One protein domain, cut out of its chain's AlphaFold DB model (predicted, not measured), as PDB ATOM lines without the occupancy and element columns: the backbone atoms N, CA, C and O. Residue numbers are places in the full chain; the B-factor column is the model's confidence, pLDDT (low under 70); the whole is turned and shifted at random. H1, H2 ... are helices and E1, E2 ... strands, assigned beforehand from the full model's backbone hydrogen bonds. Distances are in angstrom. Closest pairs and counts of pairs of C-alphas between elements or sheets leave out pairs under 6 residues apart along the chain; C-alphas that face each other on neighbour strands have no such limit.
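Overview. This is residues 251 to 368 and 375 to 400 of the 427 residues of the protein "A disintegrin and metalloproteinase with thrombospondin motifs adt-2" of Eumeta variegata (UniProt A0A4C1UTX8). Little regular structure: loops make most of a body in which helix H1 packs on the hairpin E1 and E2, with the antiparallel sheet E3-E4-E5 to one side and short H2 apart from both H1 and the hairpin. In order H1 E1 E2 E3 E4 E5 H2, mixed in class, the named elements hold 38 of 144 printed residues. The whole is compact, radius of gyration of the C-alphas 14.8 A, spanning 41 by 37 by 27 A.

Along the chain. Find C-alpha 253 at (117.520, 117.876, 133.685); H1 runs 16.1 A to residue 264. Then come E1, 277 to 279, E2, 293 to 296, E3, 324 to 327, E4, 332 to 336, and E5, 339 to 342. H2, 377 to 382, ends at (126.962, 137.311, 134.581).

Arrangement. Look at Ala 258 and Gly 277, the closest C-alphas of H1 and E1, 4.3 A apart. In hairpin E1 and E2, antiparallel, N 278 and O 294 are 2.8 A apart. E3 E4 E5 form a meander, each strand the antiparallel neighbour of the one before: N 333 and O 326, 2.8 A; N 334 and O 341, 2.8 A. Every O i to N i+4 pair in H1 and H2 is within hydrogen-bond range.

Size, cuts and confidence. The farthest C-alphas, Ala 330 and Arg 368, are 45.1 A apart. Residues 369 to 374 are not printed; the gap is 10.4 A. Links H1 to E1, E1 to E2 and E2 to E3 are long. pLDDT is under 70 at 348 to 352, 368, 375 and 396 to 400.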
ATOM      1  N   SER A 251     115.782 110.837 132.178       94.88
ATOM      2  CA  SER A 251     116.444 111.469 133.324       94.88
ATOM      3  C   SER A 251     115.886 112.864 133.574       94.88
ATOM      4  O   SER A 251     115.392 113.524 132.655       94.88
ATOM      5  N   SER A 252     115.988 113.354 134.806       96.19
ATOM      6  CA  SER A 252     115.724 114.774 135.055       96.19
ATOM      7  C   SER A 252     116.810 115.642 134.404       96.19
ATOM      8  O   SER A 252     117.913 115.170 134.103       96.19
ATOM      9  N   THR A 253     116.517 116.922 134.180       96.25
ATOM     10  CA  THR A 253     117.520 117.876 133.685       96.25
ATOM     11  C   THR A 253     118.649 118.070 134.696       96.25
ATOM     12  O   THR A 253     119.804 118.128 134.292       96.25
ATOM     13  N   GLY A 254     118.360 118.028 136.002       95.88
ATOM     14  CA  GLY A 254     119.381 118.031 137.058       95.88
ATOM     15  C   GLY A 254     120.310 116.808 137.031       95.88
ATOM     16  O   GLY A 254     121.519 116.956 137.176       95.88
ATOM     17  N   GLU A 255     119.787 115.601 136.779       96.19
ATOM     18  CA  GLU A 255     120.617 114.391 136.616       96.19
ATOM     19  C   GLU A 255     121.529 114.492 135.381       96.19
ATOM     20  O   GLU A 255     122.696 114.101 135.429       96.19
ATOM     21  N   LEU A 256     121.013 115.011 134.260       96.19
ATOM     22  CA  LEU A 256     121.815 115.230 133.054       96.19
ATOM     23  C   LEU A 256     122.880 116.315 133.275       96.19
ATOM     24  O   LEU A 256     124.034 116.101 132.908       96.19
ATOM     25  N   ALA A 257     122.512 117.426 133.916       97.19
ATOM     26  CA  ALA A 257     123.425 118.505 134.270       97.19
ATOM     27  C   ALA A 257     124.553 118.004 135.174       97.19
ATOM     28  O   ALA A 257     125.713 118.251 134.885       97.19
ATOM     29  N   ALA A 258     124.235 117.228 136.215       96.81
ATOM     30  CA  ALA A 258     125.235 116.672 137.123       96.81
ATOM     31  C   ALA A 258     126.271 115.796 136.401       96.81
ATOM     32  O   ALA A 258     127.458 115.889 136.705       96.81
ATOM     33  N   ARG A 259     125.848 114.983 135.420       95.75
ATOM     34  CA  ARG A 259     126.782 114.190 134.602       95.75
ATOM     35  C   ARG A 259     127.702 115.078 133.769       95.75
ATOM     36  O   ARG A 259     128.912 114.897 133.835       95.75
ATOM     37  N   LYS A 260     127.138 116.063 133.062       97.00
ATOM     38  CA  LYS A 260     127.919 117.036 132.285       97.00
ATOM     39  C   LYS A 260     128.897 117.818 133.165       97.00
ATOM     40  O   LYS A 260     130.061 117.937 132.820       97.00
ATOM     41  N   CYS A 261     128.473 118.264 134.345       97.62
ATOM     42  CA  CYS A 261     129.348 118.962 135.288       97.62
ATOM     43  C   CYS A 261     130.503 118.095 135.799       97.62
ATOM     44  O   CYS A 261     131.606 118.605 135.968       97.62
ATOM     45  N   GLY A 262     130.277 116.793 135.998       96.31
ATOM     46  CA  GLY A 262     131.351 115.852 136.311       96.31
ATOM     47  C   GLY A 262     132.384 115.744 135.184       96.31
ATOM     48  O   GLY A 262     133.577 115.685 135.464       96.31
ATOM     49  N   GLU A 263     131.941 115.775 133.922       95.75
ATOM     50  CA  GLU A 263     132.826 115.809 132.749       95.75
ATOM     51  C   GLU A 263     133.584 117.143 132.667       95.75
ATOM     52  O   GLU A 263     134.804 117.150 132.521       95.75
ATOM     53  N   PHE A 264     132.899 118.274 132.849       96.44
ATOM     54  CA  PHE A 264     133.509 119.607 132.778       96.44
ATOM     55  C   PHE A 264     134.556 119.829 133.872       96.44
ATOM     56  O   PHE A 264     135.609 120.404 133.610       96.44
ATOM     57  N   ALA A 265     134.315 119.316 135.082       95.88
ATOM     58  CA  ALA A 265     135.245 119.420 136.203       95.88
ATOM     59  C   ALA A 265     136.576 118.674 135.975       95.88
ATOM     60  O   ALA A 265     137.536 118.912 136.703       95.88
ATOM     61  N   THR A 266     136.666 117.795 134.966       94.62
ATOM     62  CA  THR A 266     137.950 117.187 134.567       94.62
ATOM     63  C   THR A 266     138.891 118.180 133.884       94.62
ATOM     64  O   THR A 266     140.103 117.990 133.933       94.62
ATOM     65  N   LEU A 267     138.338 119.239 133.283       93.19
ATOM     66  CA  LEU A 267     139.082 120.309 132.616       93.19
ATOM     67  C   LEU A 267     139.099 121.606 133.429       93.19
ATOM     68  O   LEU A 267     140.027 122.396 133.294       93.19
ATOM     69  N   LEU A 268     138.084 121.825 134.269       93.19
ATOM     70  CA  LEU A 268     137.872 123.067 135.010       93.19
ATOM     71  C   LEU A 268     137.889 122.805 136.524       93.19
ATOM     72  O   LEU A 268     136.843 122.501 137.106       93.19
ATOM     73  N   PRO A 269     139.050 122.958 137.195       91.94
ATOM     74  CA  PRO A 269     139.200 122.703 138.635       91.94
ATOM     75  C   PRO A 269     138.337 123.597 139.537       91.94
ATOM     76  O   PRO A 269     138.149 123.307 140.715       91.94
ATOM     77  N   GLU A 270     137.824 124.703 138.998       91.38
ATOM     78  CA  GLU A 270     136.915 125.624 139.685       91.38
ATOM     79  C   GLU A 270     135.491 125.068 139.866       91.38
ATOM     80  O   GLU A 270     134.704 125.615 140.649       91.38
ATOM     81  N   LEU A 271     135.154 123.970 139.186       95.62
ATOM     82  CA  LEU A 271     133.876 123.278 139.316       95.62
ATOM     83  C   LEU A 271     133.963 122.158 140.355       95.62
ATOM     84  O   LEU A 271     134.957 121.443 140.444       95.62
ATOM     85  N   ASP A 272     132.895 121.970 141.130       95.38
ATOM     86  CA  ASP A 272     132.786 120.830 142.040       95.38
ATOM     87  C   ASP A 272     132.343 119.580 141.252       95.38
ATOM     88  O   ASP A 272     131.171 119.497 140.860       95.38
ATOM     89  N   PRO A 273     133.209 118.560 141.070       92.94
ATOM     90  CA  PRO A 273     132.873 117.352 140.310       92.94
ATOM     91  C   PRO A 273     131.725 116.542 140.929       92.94
ATOM     92  O   PRO A 273     131.142 115.683 140.267       92.94
ATOM     93  N   ARG A 274     131.396 116.777 142.207       93.00
ATOM     94  CA  ARG A 274     130.318 116.096 142.943       93.00
ATOM     95  C   ARG A 274     129.191 117.042 143.354       93.00
ATOM     96  O   ARG A 274     128.211 116.592 143.942       93.00
ATOM     97  N   GLY A 275     129.307 118.327 143.028       89.62
ATOM     98  CA  GLY A 275     128.364 119.363 143.441       89.62
ATOM     99  C   GLY A 275     127.055 119.359 142.650       89.62
ATOM    100  O   GLY A 275     126.107 120.050 143.026       89.62
ATOM    101  N   GLY A 276     126.987 118.557 141.584       93.25
ATOM    102  CA  GLY A 276     125.836 118.455 140.698       93.25
ATOM    103  C   GLY A 276     125.715 119.642 139.742       93.25
ATOM    104  O   GLY A 276     126.604 120.488 139.637       93.25
ATOM    105  N   GLY A 277     124.590 119.691 139.033       95.75
ATOM    106  CA  GLY A 277     124.281 120.769 138.106       95.75
ATOM    107  C   GLY A 277     122.791 121.073 138.059       95.75
ATOM    108  O   GLY A 277     121.966 120.289 138.538       95.75
ATOM    109  N   LEU A 278     122.451 122.220 137.481       95.56
ATOM    110  CA  LEU A 278     121.080 122.690 137.347       95.56
ATOM    111  C   LEU A 278     120.793 123.227 135.943       95.56
ATOM    112  O   LEU A 278     121.692 123.645 135.213       95.56
ATOM    113  N   GLN A 279     119.508 123.223 135.601       96.56
ATOM    114  CA  GLN A 279     118.943 123.981 134.492       96.56
ATOM    115  C   GLN A 279     118.330 125.253 135.068       96.56
ATOM    116  O   GLN A 279     117.482 125.169 135.962       96.56
ATOM    117  N   ALA A 280     118.778 126.419 134.608       95.00
ATOM    118  CA  ALA A 280     118.238 127.676 135.106       95.00
ATOM    119  C   ALA A 280     116.790 127.869 134.619       95.00
ATOM    120  O   ALA A 280     116.410 127.325 133.578       95.00
ATOM    121  N   PRO A 281     115.963 128.649 135.335       92.88
ATOM    122  CA  PRO A 281     114.670 129.070 134.816       92.88
ATOM    123  C   PRO A 281     114.821 129.839 133.500       92.88
ATOM    124  O   PRO A 281     115.816 130.534 133.284       92.88
ATOM    125  N   HIS A 282     113.810 129.751 132.637       93.06
ATOM    126  CA  HIS A 282     113.752 130.569 131.431       93.06
ATOM    127  C   HIS A 282     113.708 132.059 131.771       93.06
ATOM    128  O   HIS A 282     112.913 132.504 132.601       93.06
ATOM    129  N   ASP A 283     114.563 132.812 131.088       91.81
ATOM    130  CA  ASP A 283     114.615 134.263 131.118       91.81
ATOM    131  C   ASP A 283     114.389 134.755 129.680       91.81
ATOM    132  O   ASP A 283     115.229 134.490 128.816       91.81
ATOM    133  N   PRO A 284     113.279 135.457 129.384       88.62
ATOM    134  CA  PRO A 284     112.987 135.911 128.026       88.62
ATOM    135  C   PRO A 284     114.012 136.933 127.520       88.62
ATOM    136  O   PRO A 284     114.125 137.132 126.315       88.62
ATOM    137  N   THR A 285     114.770 137.572 128.419       89.00
ATOM    138  CA  THR A 285     115.860 138.483 128.048       89.00
ATOM    139  C   THR A 285     117.178 137.759 127.804       89.00
ATOM    140  O   THR A 285     118.041 138.307 127.131       89.00
ATOM    141  N   ARG A 286     117.346 136.540 128.329       90.94
ATOM    142  CA  ARG A 286     118.555 135.711 128.213       90.94
ATOM    143  C   ARG A 286     118.144 134.294 127.864       90.94
ATOM    144  O   ARG A 286     118.186 133.374 128.685       90.94
ATOM    145  N   MET A 287     117.710 134.137 126.621       92.88
ATOM    146  CA  MET A 287     117.029 132.933 126.155       92.88
ATOM    147  C   MET A 287     117.923 131.686 126.253       92.88
ATOM    148  O   MET A 287     117.408 130.577 126.383       92.88
ATOM    149  N   TRP A 288     119.248 131.854 126.263       93.06
ATOM    150  CA  TRP A 288     120.224 130.778 126.448       93.06
ATOM    151  C   TRP A 288     120.207 130.150 127.853       93.06
ATOM    152  O   TRP A 288     120.570 128.985 128.013       93.06
ATOM    153  N   MET A 289     119.773 130.875 128.894       94.12
ATOM    154  CA  MET A 289     119.911 130.431 130.291       94.12
ATOM    155  C   MET A 289     119.190 129.118 130.579       94.12
ATOM    156  O   MET A 289     119.750 128.236 131.225       94.12
ATOM    157  N   GLY A 290     117.970 128.960 130.060       95.75
ATOM    158  CA  GLY A 290     117.186 127.734 130.244       95.75
ATOM    159  C   GLY A 290     117.783 126.504 129.554       95.75
ATOM    160  O   GLY A 290     117.322 125.385 129.782       95.75
ATOM    161  N   CYS A 291     118.797 126.703 128.715       97.06
ATOM    162  CA  CYS A 291     119.436 125.668 127.919       97.06
ATOM    163  C   CYS A 291     120.929 125.519 128.201       97.06
ATOM    164  O   CYS A 291     121.517 124.548 127.745       97.06
ATOM    165  N   ALA A 292     121.538 126.395 128.999       96.88
ATOM    166  CA  ALA A 292     122.895 126.210 129.498       96.88
ATOM    167  C   ALA A 292     122.928 125.284 130.722       96.88
ATOM    168  O   ALA A 292     122.004 125.254 131.540       96.88
ATOM    169  N   VAL A 293     124.023 124.540 130.862       97.69
ATOM    170  CA  VAL A 293     124.298 123.712 132.036       97.69
ATOM    171  C   VAL A 293     125.040 124.549 133.067       97.69
ATOM    172  O   VAL A 293     126.141 125.033 132.819       97.69
ATOM    173  N   PHE A 294     124.445 124.685 134.249       97.69
ATOM    174  CA  PHE A 294     125.052 125.386 135.374       97.69
ATOM    175  C   PHE A 294     125.615 124.378 136.370       97.69
ATOM    176  O   PHE A 294     124.880 123.550 136.910       97.69
ATOM    177  N   CYS A 295     126.911 124.464 136.637       97.94
ATOM    178  CA  CYS A 295     127.647 123.563 137.510       97.94
ATOM    179  C   CYS A 295     127.952 124.215 138.846       97.94
ATOM    180  O   CYS A 295     128.255 125.406 138.915       97.94
ATOM    181  N   ARG A 296     127.860 123.447 139.931       97.19
ATOM    182  CA  ARG A 296     128.200 123.968 141.255       97.19
ATOM    183  C   ARG A 296     129.685 124.334 141.306       97.19
ATOM    184  O   ARG A 296     130.535 123.581 140.835       97.19
ATOM    185  N   ARG A 297     129.989 125.492 141.891       95.75
ATOM    186  CA  ARG A 297     131.365 125.982 142.052       95.75
ATOM    187  C   ARG A 297     132.065 125.283 143.213       95.75
ATOM    188  O   ARG A 297     131.464 125.124 144.277       95.75
ATOM    189  N   ALA A 298     133.341 124.946 143.048       93.62
ATOM    190  CA  ALA A 298     134.166 124.337 144.093       93.62
ATOM    191  C   ALA A 298     134.372 125.270 145.300       93.62
ATOM    192  O   ALA A 298     134.413 124.817 146.441       93.62
ATOM    193  N   SER A 299     134.431 126.584 145.062       90.19
ATOM    194  CA  SER A 299     134.498 127.614 146.109       90.19
ATOM    195  C   SER A 299     133.164 127.850 146.834       90.19
ATOM    196  O   SER A 299     133.120 128.591 147.817       90.19
ATOM    197  N   GLY A 300     132.077 127.222 146.374       87.06
ATOM    198  CA  GLY A 300     130.726 127.416 146.889       87.06
ATOM    199  C   GLY A 300     130.019 128.665 146.342       87.06
ATOM    200  O   GLY A 300     130.379 129.236 145.311       87.06
ATOM    201  N   GLY A 301     128.942 129.061 147.027       84.75
ATOM    202  CA  GLY A 301     128.185 130.283 146.741       84.75
ATOM    203  C   GLY A 301     127.305 130.241 145.490       84.75
ATOM    204  O   GLY A 301     126.937 131.303 144.994       84.75
ATOM    205  N   GLY A 302     127.015 129.065 144.931       94.81
ATOM    206  CA  GLY A 302     126.088 128.901 143.810       94.81
ATOM    207  C   GLY A 302     126.661 128.135 142.619       94.81
ATOM    208  O   GLY A 302     127.480 127.223 142.773       94.81
ATOM    209  N   PHE A 303     126.194 128.496 141.426       97.25
ATOM    210  CA  PHE A 303     126.441 127.762 140.186       97.25
ATOM    211  C   PHE A 303     127.046 128.659 139.106       97.25
ATOM    212  O   PHE A 303     126.819 129.865 139.097       97.25
ATOM    213  N   TYR A 304     127.792 128.063 138.186       95.94
ATOM    214  CA  TYR A 304     128.472 128.724 137.077       95.94
ATOM    215  C   TYR A 304     128.226 127.958 135.776       95.94
ATOM    216  O   TYR A 304     128.280 126.729 135.778       95.94
ATOM    217  N   ALA A 305     127.947 128.665 134.682       95.75
ATOM    218  CA  ALA A 305     127.879 128.078 133.347       95.75
ATOM    219  C   ALA A 305     129.217 128.301 132.613       95.75
ATOM    220  O   ALA A 305     129.447 129.419 132.142       95.75
ATOM    221  N   PRO A 306     130.081 127.272 132.479       93.50
ATOM    222  CA  PRO A 306     131.422 127.387 131.892       93.50
ATOM    223  C   PRO A 306     131.382 127.456 130.355       93.50
ATOM    224  O   PRO A 306     131.934 126.617 129.647       93.50
ATOM    225  N   ARG A 307     130.631 128.418 129.812       91.56
ATOM    226  CA  ARG A 307     130.366 128.525 128.370       91.56
ATOM    227  C   ARG A 307     131.571 129.016 127.583       91.56
ATOM    228  O   ARG A 307     131.680 128.713 126.403       91.56
ATOM    229  N   ILE A 308     132.438 129.789 128.231       87.19
ATOM    230  CA  ILE A 308     133.587 130.429 127.593       87.19
ATOM    231  C   ILE A 308     134.765 129.468 127.589       87.19
ATOM    232  O   ILE A 308     135.354 129.211 126.548       87.19
ATOM    233  N   GLU A 309     135.074 128.891 128.746       87.44
ATOM    234  CA  GLU A 309     136.227 128.017 128.937       87.44
ATOM    235  C   GLU A 309     136.101 126.716 128.135       87.44
ATOM    236  O   GLU A 309     137.106 126.115 127.763       87.44
ATOM    237  N   LEU A 310     134.869 126.283 127.843       90.88
ATOM    238  CA  LEU A 310     134.612 125.063 127.079       90.88
ATOM    239  C   LEU A 310     134.481 125.276 125.564       90.88
ATOM    240  O   LEU A 310     134.485 124.279 124.841       90.88
ATOM    241  N   ASN A 311     134.426 126.523 125.070       87.94
ATOM    242  CA  ASN A 311     134.263 126.826 123.638       87.94
ATOM    243  C   ASN A 311     135.293 126.088 122.760       87.94
ATOM    244  O   ASN A 311     134.934 125.513 121.731       87.94
ATOM    245  N   ASP A 312     136.559 126.073 123.184       81.88
ATOM    246  CA  ASP A 312     137.669 125.482 122.424       81.88
ATOM    247  C   ASP A 312     138.110 124.108 122.963       81.88
ATOM    248  O   ASP A 312     138.973 123.448 122.385       81.88
ATOM    249  N   ALA A 313     137.458 123.626 124.028       85.44
ATOM    250  CA  ALA A 313     137.706 122.314 124.627       85.44
ATOM    251  C   ALA A 313     136.930 121.169 123.941       85.44
ATOM    252  O   ALA A 313     137.077 120.004 124.311       85.44
ATOM    253  N   GLY A 314     136.072 121.485 122.964       84.25
ATOM    254  CA  GLY A 314     135.238 120.503 122.264       84.25
ATOM    255  C   GLY A 314     134.126 119.895 123.129       84.25
ATOM    256  O   GLY A 314     133.572 118.854 122.772       84.25
ATOM    257  N   LEU A 315     133.799 120.527 124.262       90.81
ATOM    258  CA  LEU A 315     132.695 120.131 125.134       90.81
ATOM    259  C   LEU A 315     131.555 121.139 125.017       90.81
ATOM    260  O   LEU A 315     131.757 122.335 125.171       90.81
ATOM    261  N   ASP A 316     130.343 120.639 124.783       92.12
ATOM    262  CA  ASP A 316     129.144 121.468 124.669       92.12
ATOM    263  C   ASP A 316     128.584 121.807 126.075       92.12
ATOM    264  O   ASP A 316     128.092 120.891 126.759       92.12
ATOM    265  N   PRO A 317     128.615 123.085 126.514       94.88
ATOM    266  CA  PRO A 317     128.144 123.530 127.828       94.88
ATOM    267  C   PRO A 317     126.612 123.649 127.928       94.88
ATOM    268  O   PRO A 317     126.099 124.138 128.937       94.88
ATOM    269  N   TYR A 318     125.856 123.211 126.920       96.25
ATOM    270  CA  TYR A 318     124.399 123.308 126.877       96.25
ATOM    271  C   TYR A 318     123.714 121.948 127.014       96.25
ATOM    272  O   TYR A 318     124.309 120.872 126.887       96.25
ATOM    273  N   PHE A 319     122.423 121.974 127.316       97.25
ATOM    274  CA  PHE A 319     121.570 120.809 127.167       97.25
ATOM    275  C   PHE A 319     121.398 120.478 125.681       97.25
ATOM    276  O   PHE A 319     121.334 121.393 124.863       97.25
ATOM    277  N   PRO A 320     121.269 119.186 125.326       96.12
ATOM    278  CA  PRO A 320     120.948 118.801 123.960       96.12
ATOM    279  C   PRO A 320     119.665 119.486 123.489       96.12
ATOM    280  O   PRO A 320     118.715 119.626 124.274       96.12
ATOM    281  N   ASP A 321     119.614 119.829 122.206       96.62
ATOM    282  CA  ASP A 321     118.399 120.352 121.595       96.62
ATOM    283  C   ASP A 321     117.206 119.395 121.808       96.62
ATOM    284  O   ASP A 321     117.354 118.187 122.023       96.62
ATOM    285  N   GLY A 322     115.994 119.946 121.840       96.88
ATOM    286  CA  GLY A 322     114.771 119.239 122.224       96.88
ATOM    287  C   GLY A 322     114.585 119.053 123.736       96.88
ATOM    288  O   GLY A 322     113.529 118.583 124.165       96.88
ATOM    289  N   THR A 323     115.548 119.446 124.576       97.88
ATOM    290  CA  THR A 323     115.348 119.485 126.035       97.88
ATOM    291  C   THR A 323     114.261 120.499 126.389       97.88
ATOM    292  O   THR A 323     114.328 121.649 125.970       97.88
ATOM    293  N   TRP A 324     113.258 120.086 127.167       97.75
ATOM    294  CA  TRP A 324     112.207 120.989 127.645       97.75
ATOM    295  C   TRP A 324     112.789 121.993 128.650       97.75
ATOM    296  O   TRP A 324     113.511 121.599 129.569       97.75
ATOM    297  N   CYS A 325     112.497 123.280 128.470       97.50
ATOM    298  CA  CYS A 325     113.097 124.355 129.270       97.50
ATOM    299  C   CYS A 325     112.072 125.293 129.918       97.50
ATOM    300  O   CYS A 325     112.369 125.882 130.959       97.50
ATOM    301  N   HIS A 326     110.867 125.431 129.356       97.12
ATOM    302  CA  HIS A 326     109.837 126.303 129.918       97.12
ATOM    303  C   HIS A 326     108.428 125.950 129.436       97.12
ATOM    304  O   HIS A 326     108.244 125.233 128.455       97.12
ATOM    305  N   HIS A 327     107.434 126.480 130.142       96.19
ATOM    306  CA  HIS A 327     106.041 126.504 129.726       96.19
ATOM    307  C   HIS A 327     105.418 127.816 130.207       96.19
ATOM    308  O   HIS A 327     105.419 128.083 131.411       96.19
ATOM    309  N   ASP A 328     104.885 128.611 129.280       94.00
ATOM    310  CA  ASP A 328     104.307 129.936 129.566       94.00
ATOM    311  C   ASP A 328     102.812 129.883 129.947       94.00
ATOM    312  O   ASP A 328     102.178 130.914 130.166       94.00
ATOM    313  N   GLY A 329     102.246 128.676 130.042       93.69
ATOM    314  CA  GLY A 329     100.822 128.421 130.277       93.69
ATOM    315  C   GLY A 329     100.048 128.049 129.009       93.69
ATOM    316  O   GLY A 329      98.966 127.472 129.113       93.69
ATOM    317  N   ALA A 330     100.598 128.337 127.825       94.12
ATOM    318  CA  ALA A 330      99.992 128.021 126.534       94.12
ATOM    319  C   ALA A 330     100.891 127.121 125.675       94.12
ATOM    320  O   ALA A 330     100.417 126.126 125.128       94.12
ATOM    321  N   ASN A 331     102.180 127.442 125.582       94.62
ATOM    322  CA  ASN A 331     103.150 126.768 124.729       94.62
ATOM    323  C   ASN A 331     104.283 126.167 125.562       94.62
ATOM    324  O   ASN A 331     104.737 126.744 126.554       94.62
ATOM    325  N   ASP A 332     104.754 124.995 125.145       96.81
ATOM    326  CA  ASP A 332     106.004 124.430 125.640       96.81
ATOM    327  C   ASP A 332     107.197 125.038 124.894       96.81
ATOM    328  O   ASP A 332     107.114 125.377 123.713       96.81
ATOM    329  N   TYR A 333     108.312 125.175 125.607       97.31
ATOM    330  CA  TYR A 333     109.566 125.696 125.086       97.31
ATOM    331  C   TYR A 333     110.637 124.621 125.187       97.31
ATOM    332  O   TYR A 333     110.719 123.874 126.172       97.31
ATOM    333  N   PHE A 334     111.495 124.589 124.178       97.38
ATOM    334  CA  PHE A 334     112.547 123.606 124.019       97.38
ATOM    335  C   PHE A 334     113.871 124.284 123.685       97.38
ATOM    336  O   PHE A 334     113.905 125.362 123.097       97.38
ATOM    337  N   CYS A 335     114.963 123.625 124.053       96.75
ATOM    338  CA  CYS A 335     116.293 124.021 123.627       96.75
ATOM    339  C   CYS A 335     116.442 123.805 122.126       96.75
ATOM    340  O   CYS A 335     116.229 122.696 121.638       96.75
ATOM    341  N   LEU A 336     116.750 124.878 121.411       94.06
ATOM    342  CA  LEU A 336     116.976 124.907 119.976       94.06
ATOM    343  C   LEU A 336     118.141 125.854 119.704       94.06
ATOM    344  O   LEU A 336     118.040 127.041 120.016       94.06
ATOM    345  N   GLN A 337     119.242 125.325 119.165       91.50
ATOM    346  CA  GLN A 337     120.491 126.074 118.977       91.50
ATOM    347  C   GLN A 337     120.872 126.835 120.254       91.50
ATOM    348  O   GLN A 337     121.069 128.050 120.254       91.50
ATOM    349  N   HIS A 338     120.866 126.106 121.375       93.50
ATOM    350  CA  HIS A 338     121.210 126.608 122.712       93.50
ATOM    351  C   HIS A 338     120.258 127.651 123.314       93.50
ATOM    352  O   HIS A 338     120.510 128.118 124.423       93.50
ATOM    353  N   HIS A 339     119.148 127.988 122.654       94.00
ATOM    354  CA  HIS A 339     118.158 128.950 123.141       94.00
ATOM    355  C   HIS A 339     116.862 128.249 123.551       94.00
ATOM    356  O   HIS A 339     116.424 127.296 122.912       94.00
ATOM    357  N   CYS A 340     116.223 128.727 124.618       95.81
ATOM    358  CA  CYS A 340     114.927 128.237 125.071       95.81
ATOM    359  C   CYS A 340     113.807 128.919 124.274       95.81
ATOM    360  O   CYS A 340     113.406 130.042 124.593       95.81
ATOM    361  N   LEU A 341     113.330 128.247 123.223       94.44
ATOM    362  CA  LEU A 341     112.408 128.791 122.222       94.44
ATOM    363  C   LEU A 341     111.071 128.028 122.203       94.44
ATOM    364  O   LEU A 341     111.053 126.840 122.530       94.44
ATOM    365  N   PRO A 342     109.953 128.669 121.811       93.50
ATOM    366  CA  PRO A 342     108.655 128.001 121.682       93.50
ATOM    367  C   PRO A 342     108.692 126.796 120.727       93.50
ATOM    368  O   PRO A 342     109.386 126.825 119.714       93.50
ATOM    369  N   GLU A 343     107.885 125.762 120.985       90.62
ATOM    370  CA  GLU A 343     107.796 124.546 120.150       90.62
ATOM    371  C   GLU A 343     107.501 124.831 118.669       90.62
ATOM    372  O   GLU A 343     107.974 124.130 117.777       90.62
ATOM    373  N   ASN A 344     106.711 125.868 118.403       85.94
ATOM    374  CA  ASN A 344     106.308 126.298 117.068       85.94
ATOM    375  C   ASN A 344     107.244 127.353 116.456       85.94
ATOM    376  O   ASN A 344     106.906 127.926 115.416       85.94
ATOM    377  N   PHE A 345     108.387 127.633 117.087       84.75
ATOM    378  CA  PHE A 345     109.368 128.568 116.559       84.75
ATOM    379  C   PHE A 345     109.904 128.069 115.212       84.75
ATOM    380  O   PHE A 345     110.291 126.910 115.059       84.75
ATOM    381  N   LYS A 346     109.913 128.956 114.217       73.62
ATOM    382  CA  LYS A 346     110.490 128.699 112.899       73.62
ATOM    383  C   LYS A 346     111.542 129.758 112.634       73.62
ATOM    384  O   LYS A 346     111.212 130.942 112.631       73.62
ATOM    385  N   MET A 347     112.776 129.331 112.381       70.75
ATOM    386  CA  MET A 347     113.795 130.225 111.837       70.75
ATOM    387  C   MET A 347     113.342 130.650 110.440       70.75
ATOM    388  O   MET A 347     113.151 129.819 109.551       70.75
ATOM    389  N   GLY A 348     113.050 131.940 110.281       59.50
ATOM    390  CA  GLY A 348     112.755 132.523 108.976       59.50
ATOM    391  C   GLY A 348     114.043 132.721 108.177       59.50
ATOM    392  O   GLY A 348     115.129 132.741 108.747       59.50
ATOM    393  N   ALA A 349     113.928 132.945 106.865       51.66
ATOM    394  CA  ALA A 349     115.082 133.255 106.011       51.66
ATOM    395  C   ALA A 349     115.876 134.495 106.484       51.66
ATOM    396  O   ALA A 349     117.069 134.588 106.229       51.66
ATOM    397  N   GLN A 350     115.214 135.408 107.206       47.62
ATOM    398  CA  GLN A 350     115.777 136.660 107.731       47.62
ATOM    399  C   GLN A 350     116.033 136.652 109.247       47.62
ATOM    400  O   GLN A 350     116.290 137.708 109.807       47.62
ATOM    401  N   MET A 351     115.837 135.517 109.929       56.50
ATOM    402  CA  MET A 351     115.939 135.435 111.390       56.50
ATOM    403  C   MET A 351     116.795 134.233 111.773       56.50
ATOM    404  O   MET A 351     116.304 133.104 111.868       56.50
ATOM    405  N   HIS A 352     118.079 134.484 112.004       67.44
ATOM    406  CA  HIS A 352     118.997 133.527 112.611       67.44
ATOM    407  C   HIS A 352     118.860 133.558 114.146       67.44
ATOM    408  O   HIS A 352     118.571 134.605 114.719       67.44
ATOM    409  N   VAL A 353     119.152 132.451 114.850       72.81
ATOM    410  CA  VAL A 353     119.254 132.437 116.330       72.81
ATOM    411  C   VAL A 353     120.106 133.584 116.903       72.81
ATOM    412  O   VAL A 353     119.813 134.093 117.977       72.81
ATOM    413  N   TRP A 354     121.114 134.055 116.163       72.19
ATOM    414  CA  TRP A 354     121.986 135.158 116.570       72.19
ATOM    415  C   TRP A 354     121.362 136.548 116.462       72.19
ATOM    416  O   TRP A 354     121.903 137.503 117.009       72.19
ATOM    417  N   GLU A 355     120.280 136.676 115.702       77.31
ATOM    418  CA  GLU A 355     119.535 137.923 115.502       77.31
ATOM    419  C   GLU A 355     118.350 138.014 116.470       77.31
ATOM    420  O   GLU A 355     117.640 139.021 116.506       77.31
ATOM    421  N   LEU A 356     118.138 136.973 117.283       80.00
ATOM    422  CA  LEU A 356     117.163 137.014 118.356       80.00
ATOM    423  C   LEU A 356     117.536 138.105 119.367       80.00
ATOM    424  O   LEU A 356     118.717 138.298 119.663       80.00
ATOM    425  N   PRO A 357     116.542 138.774 119.977       81.19
ATOM    426  CA  PRO A 357     116.761 139.791 121.003       81.19
ATOM    427  C   PRO A 357     117.153 139.165 122.358       81.19
ATOM    428  O   PRO A 357     116.591 139.503 123.399       81.19
ATOM    429  N   SER A 358     118.101 138.227 122.350       82.75
ATOM    430  CA  SER A 358     118.666 137.595 123.538       82.75
ATOM    431  C   SER A 358     119.925 138.348 123.955       82.75
ATOM    432  O   SER A 358     120.874 138.485 123.184       82.75
ATOM    433  N   GLN A 359     119.949 138.826 125.195       83.25
ATOM    434  CA  GLN A 359     121.164 139.336 125.808       83.25
ATOM    435  C   GLN A 359     122.110 138.167 126.053       83.25
ATOM    436  O   GLN A 359     121.782 137.210 126.760       83.25
ATOM    437  N   ASP A 360     123.299 138.265 125.485       84.44
ATOM    438  CA  ASP A 360     124.356 137.290 125.680       84.44
ATOM    439  C   ASP A 360     125.720 137.976 125.635       84.44
ATOM    440  O   ASP A 360     125.828 139.169 125.332       84.44
ATOM    441  N   VAL A 361     126.763 137.224 125.957       78.75
ATOM    442  CA  VAL A 361     128.140 137.685 125.860       78.75
ATOM    443  C   VAL A 361     128.491 137.865 124.386       78.75
ATOM    444  O   VAL A 361     128.714 136.903 123.654       78.75
ATOM    445  N   TRP A 362     128.543 139.122 123.957       71.88
ATOM    446  CA  TRP A 362     129.045 139.513 122.647       71.88
ATOM    447  C   TRP A 362     130.506 139.933 122.780       71.88
ATOM    448  O   TRP A 362     130.836 140.822 123.561       71.88
ATOM    449  N   GLY A 363     131.394 139.283 122.034       75.06
ATOM    450  CA  GLY A 363     132.817 139.586 122.077       75.06
ATOM    451  C   GLY A 363     133.643 138.645 121.215       75.06
ATOM    452  O   GLY A 363     133.175 137.571 120.825       75.06
ATOM    453  N   SER A 364     134.867 139.090 120.936       80.19
ATOM    454  CA  SER A 364     135.895 138.243 120.353       80.19
ATOM    455  C   SER A 364     136.405 137.265 121.408       80.19
ATOM    456  O   SER A 364     136.754 137.670 122.519       80.19
ATOM    457  N   PHE A 365     136.454 135.990 121.038       82.00
ATOM    458  CA  PHE A 365     137.034 134.908 121.828       82.00
ATOM    459  C   PHE A 365     138.300 134.338 121.180       82.00
ATOM    460  O   PHE A 365     138.666 133.198 121.444       82.00
ATOM    461  N   ASN A 366     138.987 135.125 120.341       84.12
ATOM    462  CA  ASN A 366     140.352 134.792 119.933       84.12
ATOM    463  C   ASN A 366     141.241 134.522 121.156       84.12
ATOM    464  O   ASN A 366     140.948 134.987 122.261       84.12
ATOM    465  N   ALA A 367     142.331 133.781 120.928       74.81
ATOM    466  CA  ALA A 367     143.352 133.573 121.943       74.81
ATOM    467  C   ALA A 367     143.732 134.917 122.573       74.81
ATOM    468  O   ALA A 367     143.872 135.924 121.876       74.81
ATOM    469  N   ARG A 368     143.826 134.912 123.898       68.69
ATOM    470  CA  ARG A 368     144.287 136.048 124.686       68.69
ATOM    471  C   ARG A 368     145.773 135.886 124.951       68.69
ATOM    472  O   ARG A 368     146.264 134.753 124.934       68.69
ATOM    473  N   PRO A 375     138.624 135.611 132.621       65.56
ATOM    474  CA  PRO A 375     137.332 136.270 132.435       65.56
ATOM    475  C   PRO A 375     137.010 137.211 133.591       65.56
ATOM    476  O   PRO A 375     137.062 136.807 134.762       65.56
ATOM    477  N   SER A 376     136.750 138.482 133.259       71.94
ATOM    478  CA  SER A 376     136.605 139.526 134.271       71.94
ATOM    479  C   SER A 376     135.590 139.090 135.330       71.94
ATOM    480  O   SER A 376     134.630 138.373 135.037       71.94
ATOM    481  N   ALA A 377     135.774 139.515 136.581       78.88
ATOM    482  CA  ALA A 377     134.856 139.147 137.662       78.88
ATOM    483  C   ALA A 377     133.382 139.459 137.311       78.88
ATOM    484  O   ALA A 377     132.482 138.727 137.716       78.88
ATOM    485  N   ALA A 378     133.146 140.498 136.500       80.25
ATOM    486  CA  ALA A 378     131.833 140.849 135.969       80.25
ATOM    487  C   ALA A 378     131.270 139.792 135.003       80.25
ATOM    488  O   ALA A 378     130.100 139.428 135.111       80.25
ATOM    489  N   LEU A 379     132.092 139.266 134.090       84.88
ATOM    490  CA  LEU A 379     131.689 138.218 133.153       84.88
ATOM    491  C   LEU A 379     131.384 136.905 133.879       84.88
ATOM    492  O   LEU A 379     130.328 136.309 133.664       84.88
ATOM    493  N   ARG A 380     132.241 136.509 134.827       87.25
ATOM    494  CA  ARG A 380     131.966 135.353 135.693       87.25
ATOM    495  C   ARG A 380     130.671 135.531 136.483       87.25
ATOM    496  O   ARG A 380     129.893 134.587 136.585       87.25
ATOM    497  N   ALA A 381     130.414 136.724 137.021       89.19
ATOM    498  CA  ALA A 381     129.175 137.017 137.738       89.19
ATOM    499  C   ALA A 381     127.937 136.947 136.825       89.19
ATOM    500  O   ALA A 381     126.909 136.423 137.245       89.19
ATOM    501  N   TYR A 382     128.034 137.414 135.578       90.50
ATOM    502  CA  TYR A 382     126.962 137.311 134.581       90.50
ATOM    503  C   TYR A 382     126.586 135.865 134.247       90.50
ATOM    504  O   TYR A 382     125.406 135.535 134.140       90.50
ATOM    505  N   LEU A 383     127.589 134.996 134.145       92.69
ATOM    506  CA  LEU A 383     127.430 133.567 133.877       92.69
ATOM    507  C   LEU A 383     127.163 132.732 135.145       92.69
ATOM    508  O   LEU A 383     127.131 131.503 135.082       92.69
ATOM    509  N   SER A 384     126.978 133.376 136.302       94.31
ATOM    510  CA  SER A 384     126.777 132.708 137.590       94.31
ATOM    511  C   SER A 384     125.382 132.929 138.172       94.31
ATOM    512  O   SER A 384     124.742 133.970 138.001       94.31
ATOM    513  N   LEU A 385     124.953 131.949 138.959       95.88
ATOM    514  CA  LEU A 385     123.743 131.965 139.770       95.88
ATOM    515  C   LEU A 385     124.108 131.813 141.249       95.88
ATOM    516  O   LEU A 385     125.151 131.250 141.587       95.88
ATOM    517  N   ASP A 386     123.225 132.269 142.129       94.75
ATOM    518  CA  ASP A 386     123.283 131.961 143.555       94.75
ATOM    519  C   ASP A 386     122.846 130.510 143.850       94.75
ATOM    520  O   ASP A 386     122.474 129.740 142.961       94.75
ATOM    521  N   ASP A 387     122.872 130.118 145.126       92.75
ATOM    522  CA  ASP A 387     122.463 128.777 145.569       92.75
ATOM    523  C   ASP A 387     120.975 128.458 145.341       92.75
ATOM    524  O   ASP A 387     120.574 127.297 145.431       92.75
ATOM    525  N   ARG A 388     120.146 129.465 145.049       90.81
ATOM    526  CA  ARG A 388     118.721 129.311 144.720       90.81
ATOM    527  C   ARG A 388     118.478 129.268 143.210       90.81
ATOM    528  O   ARG A 388     117.326 129.148 142.798       90.81
ATOM    529  N   GLY A 389     119.530 129.361 142.395       90.56
ATOM    530  CA  GLY A 389     119.428 129.427 140.940       90.56
ATOM    531  C   GLY A 389     119.019 130.808 140.420       90.56
ATOM    532  O   GLY A 389     118.608 130.920 139.266       90.56
ATOM    533  N   ALA A 390     119.106 131.858 141.243       92.81
ATOM    534  CA  ALA A 390     118.857 133.223 140.807       92.81
ATOM    535  C   ALA A 390     120.138 133.845 140.211       92.81
ATOM    536  O   ALA A 390     121.217 133.687 140.780       92.81
ATOM    537  N   PRO A 391     120.050 134.577 139.089       92.69
ATOM    538  CA  PRO A 391     121.209 135.210 138.455       92.69
ATOM    539  C   PRO A 391     121.899 136.232 139.364       92.69
ATOM    540  O   PRO A 391     121.224 137.117 139.894       92.69
ATOM    541  N   LEU A 392     123.233 136.160 139.490       91.25
ATOM    542  CA  LEU A 392     124.008 137.139 140.270       91.25
ATOM    543  C   LEU A 392     124.036 138.513 139.589       91.25
ATOM    544  O   LEU A 392     123.970 139.543 140.256       91.25
ATOM    545  N   LEU A 393     124.086 138.525 138.255       87.75
ATOM    546  CA  LEU A 393     123.943 139.718 137.427       87.75
ATOM    547  C   LEU A 393     122.896 139.457 136.335       87.75
ATOM    548  O   LEU A 393     122.788 138.346 135.810       87.75
ATOM    549  N   ARG A 394     122.075 140.467 136.020       81.69
ATOM    550  CA  ARG A 394     120.967 140.340 135.051       81.69
ATOM    551  C   ARG A 394     121.279 140.905 133.668       81.69
ATOM    552  O   ARG A 394     120.766 140.376 132.694       81.69
ATOM    553  N   GLY A 395     122.106 141.942 133.587       77.06
ATOM    554  CA  GLY A 395     122.540 142.522 132.315       77.06
ATOM    555  C   GLY A 395     123.898 141.976 131.904       77.06
ATOM    556  O   GLY A 395     124.765 141.802 132.765       77.06
ATOM    557  N   ALA A 396     124.078 141.719 130.608       67.56
ATOM    558  CA  ALA A 396     125.404 141.429 130.076       67.56
ATOM    559  C   ALA A 396     126.321 142.628 130.375       67.56
ATOM    560  O   ALA A 396     125.900 143.772 130.156       67.56
ATOM    561  N   PRO A 397     127.541 142.413 130.903       67.00
ATOM    562  CA  PRO A 397     128.516 143.490 130.941       67.00
ATOM    563  C   PRO A 397     128.716 143.995 129.501       67.00
ATOM    564  O   PRO A 397     128.650 143.183 128.573       67.00
ATOM    565  N   PRO A 398     128.898 145.311 129.284       58.31
ATOM    566  CA  PRO A 398     129.105 145.843 127.943       58.31
ATOM    567  C   PRO A 398     130.221 145.068 127.223       58.31
ATOM    568  O   PRO A 398     131.163 144.621 127.887       58.31
ATOM    569  N   PRO A 399     130.113 144.882 125.895       52.03
ATOM    570  CA  PRO A 399     130.982 144.011 125.114       52.03
ATOM    571  C   PRO A 399     132.351 144.661 124.935       52.03
ATOM    572  O   PRO A 399     132.685 145.164 123.875       52.03
ATOM    573  N   LEU A 400     133.131 144.710 125.999       52.34
ATOM    574  CA  LEU A 400     134.520 145.116 125.991       52.34
ATOM    575  C   LEU A 400     135.178 144.282 127.075       52.34
ATOM    576  O   LEU A 400     135.480 144.753 128.167       52.34
TER     577      LEU A 400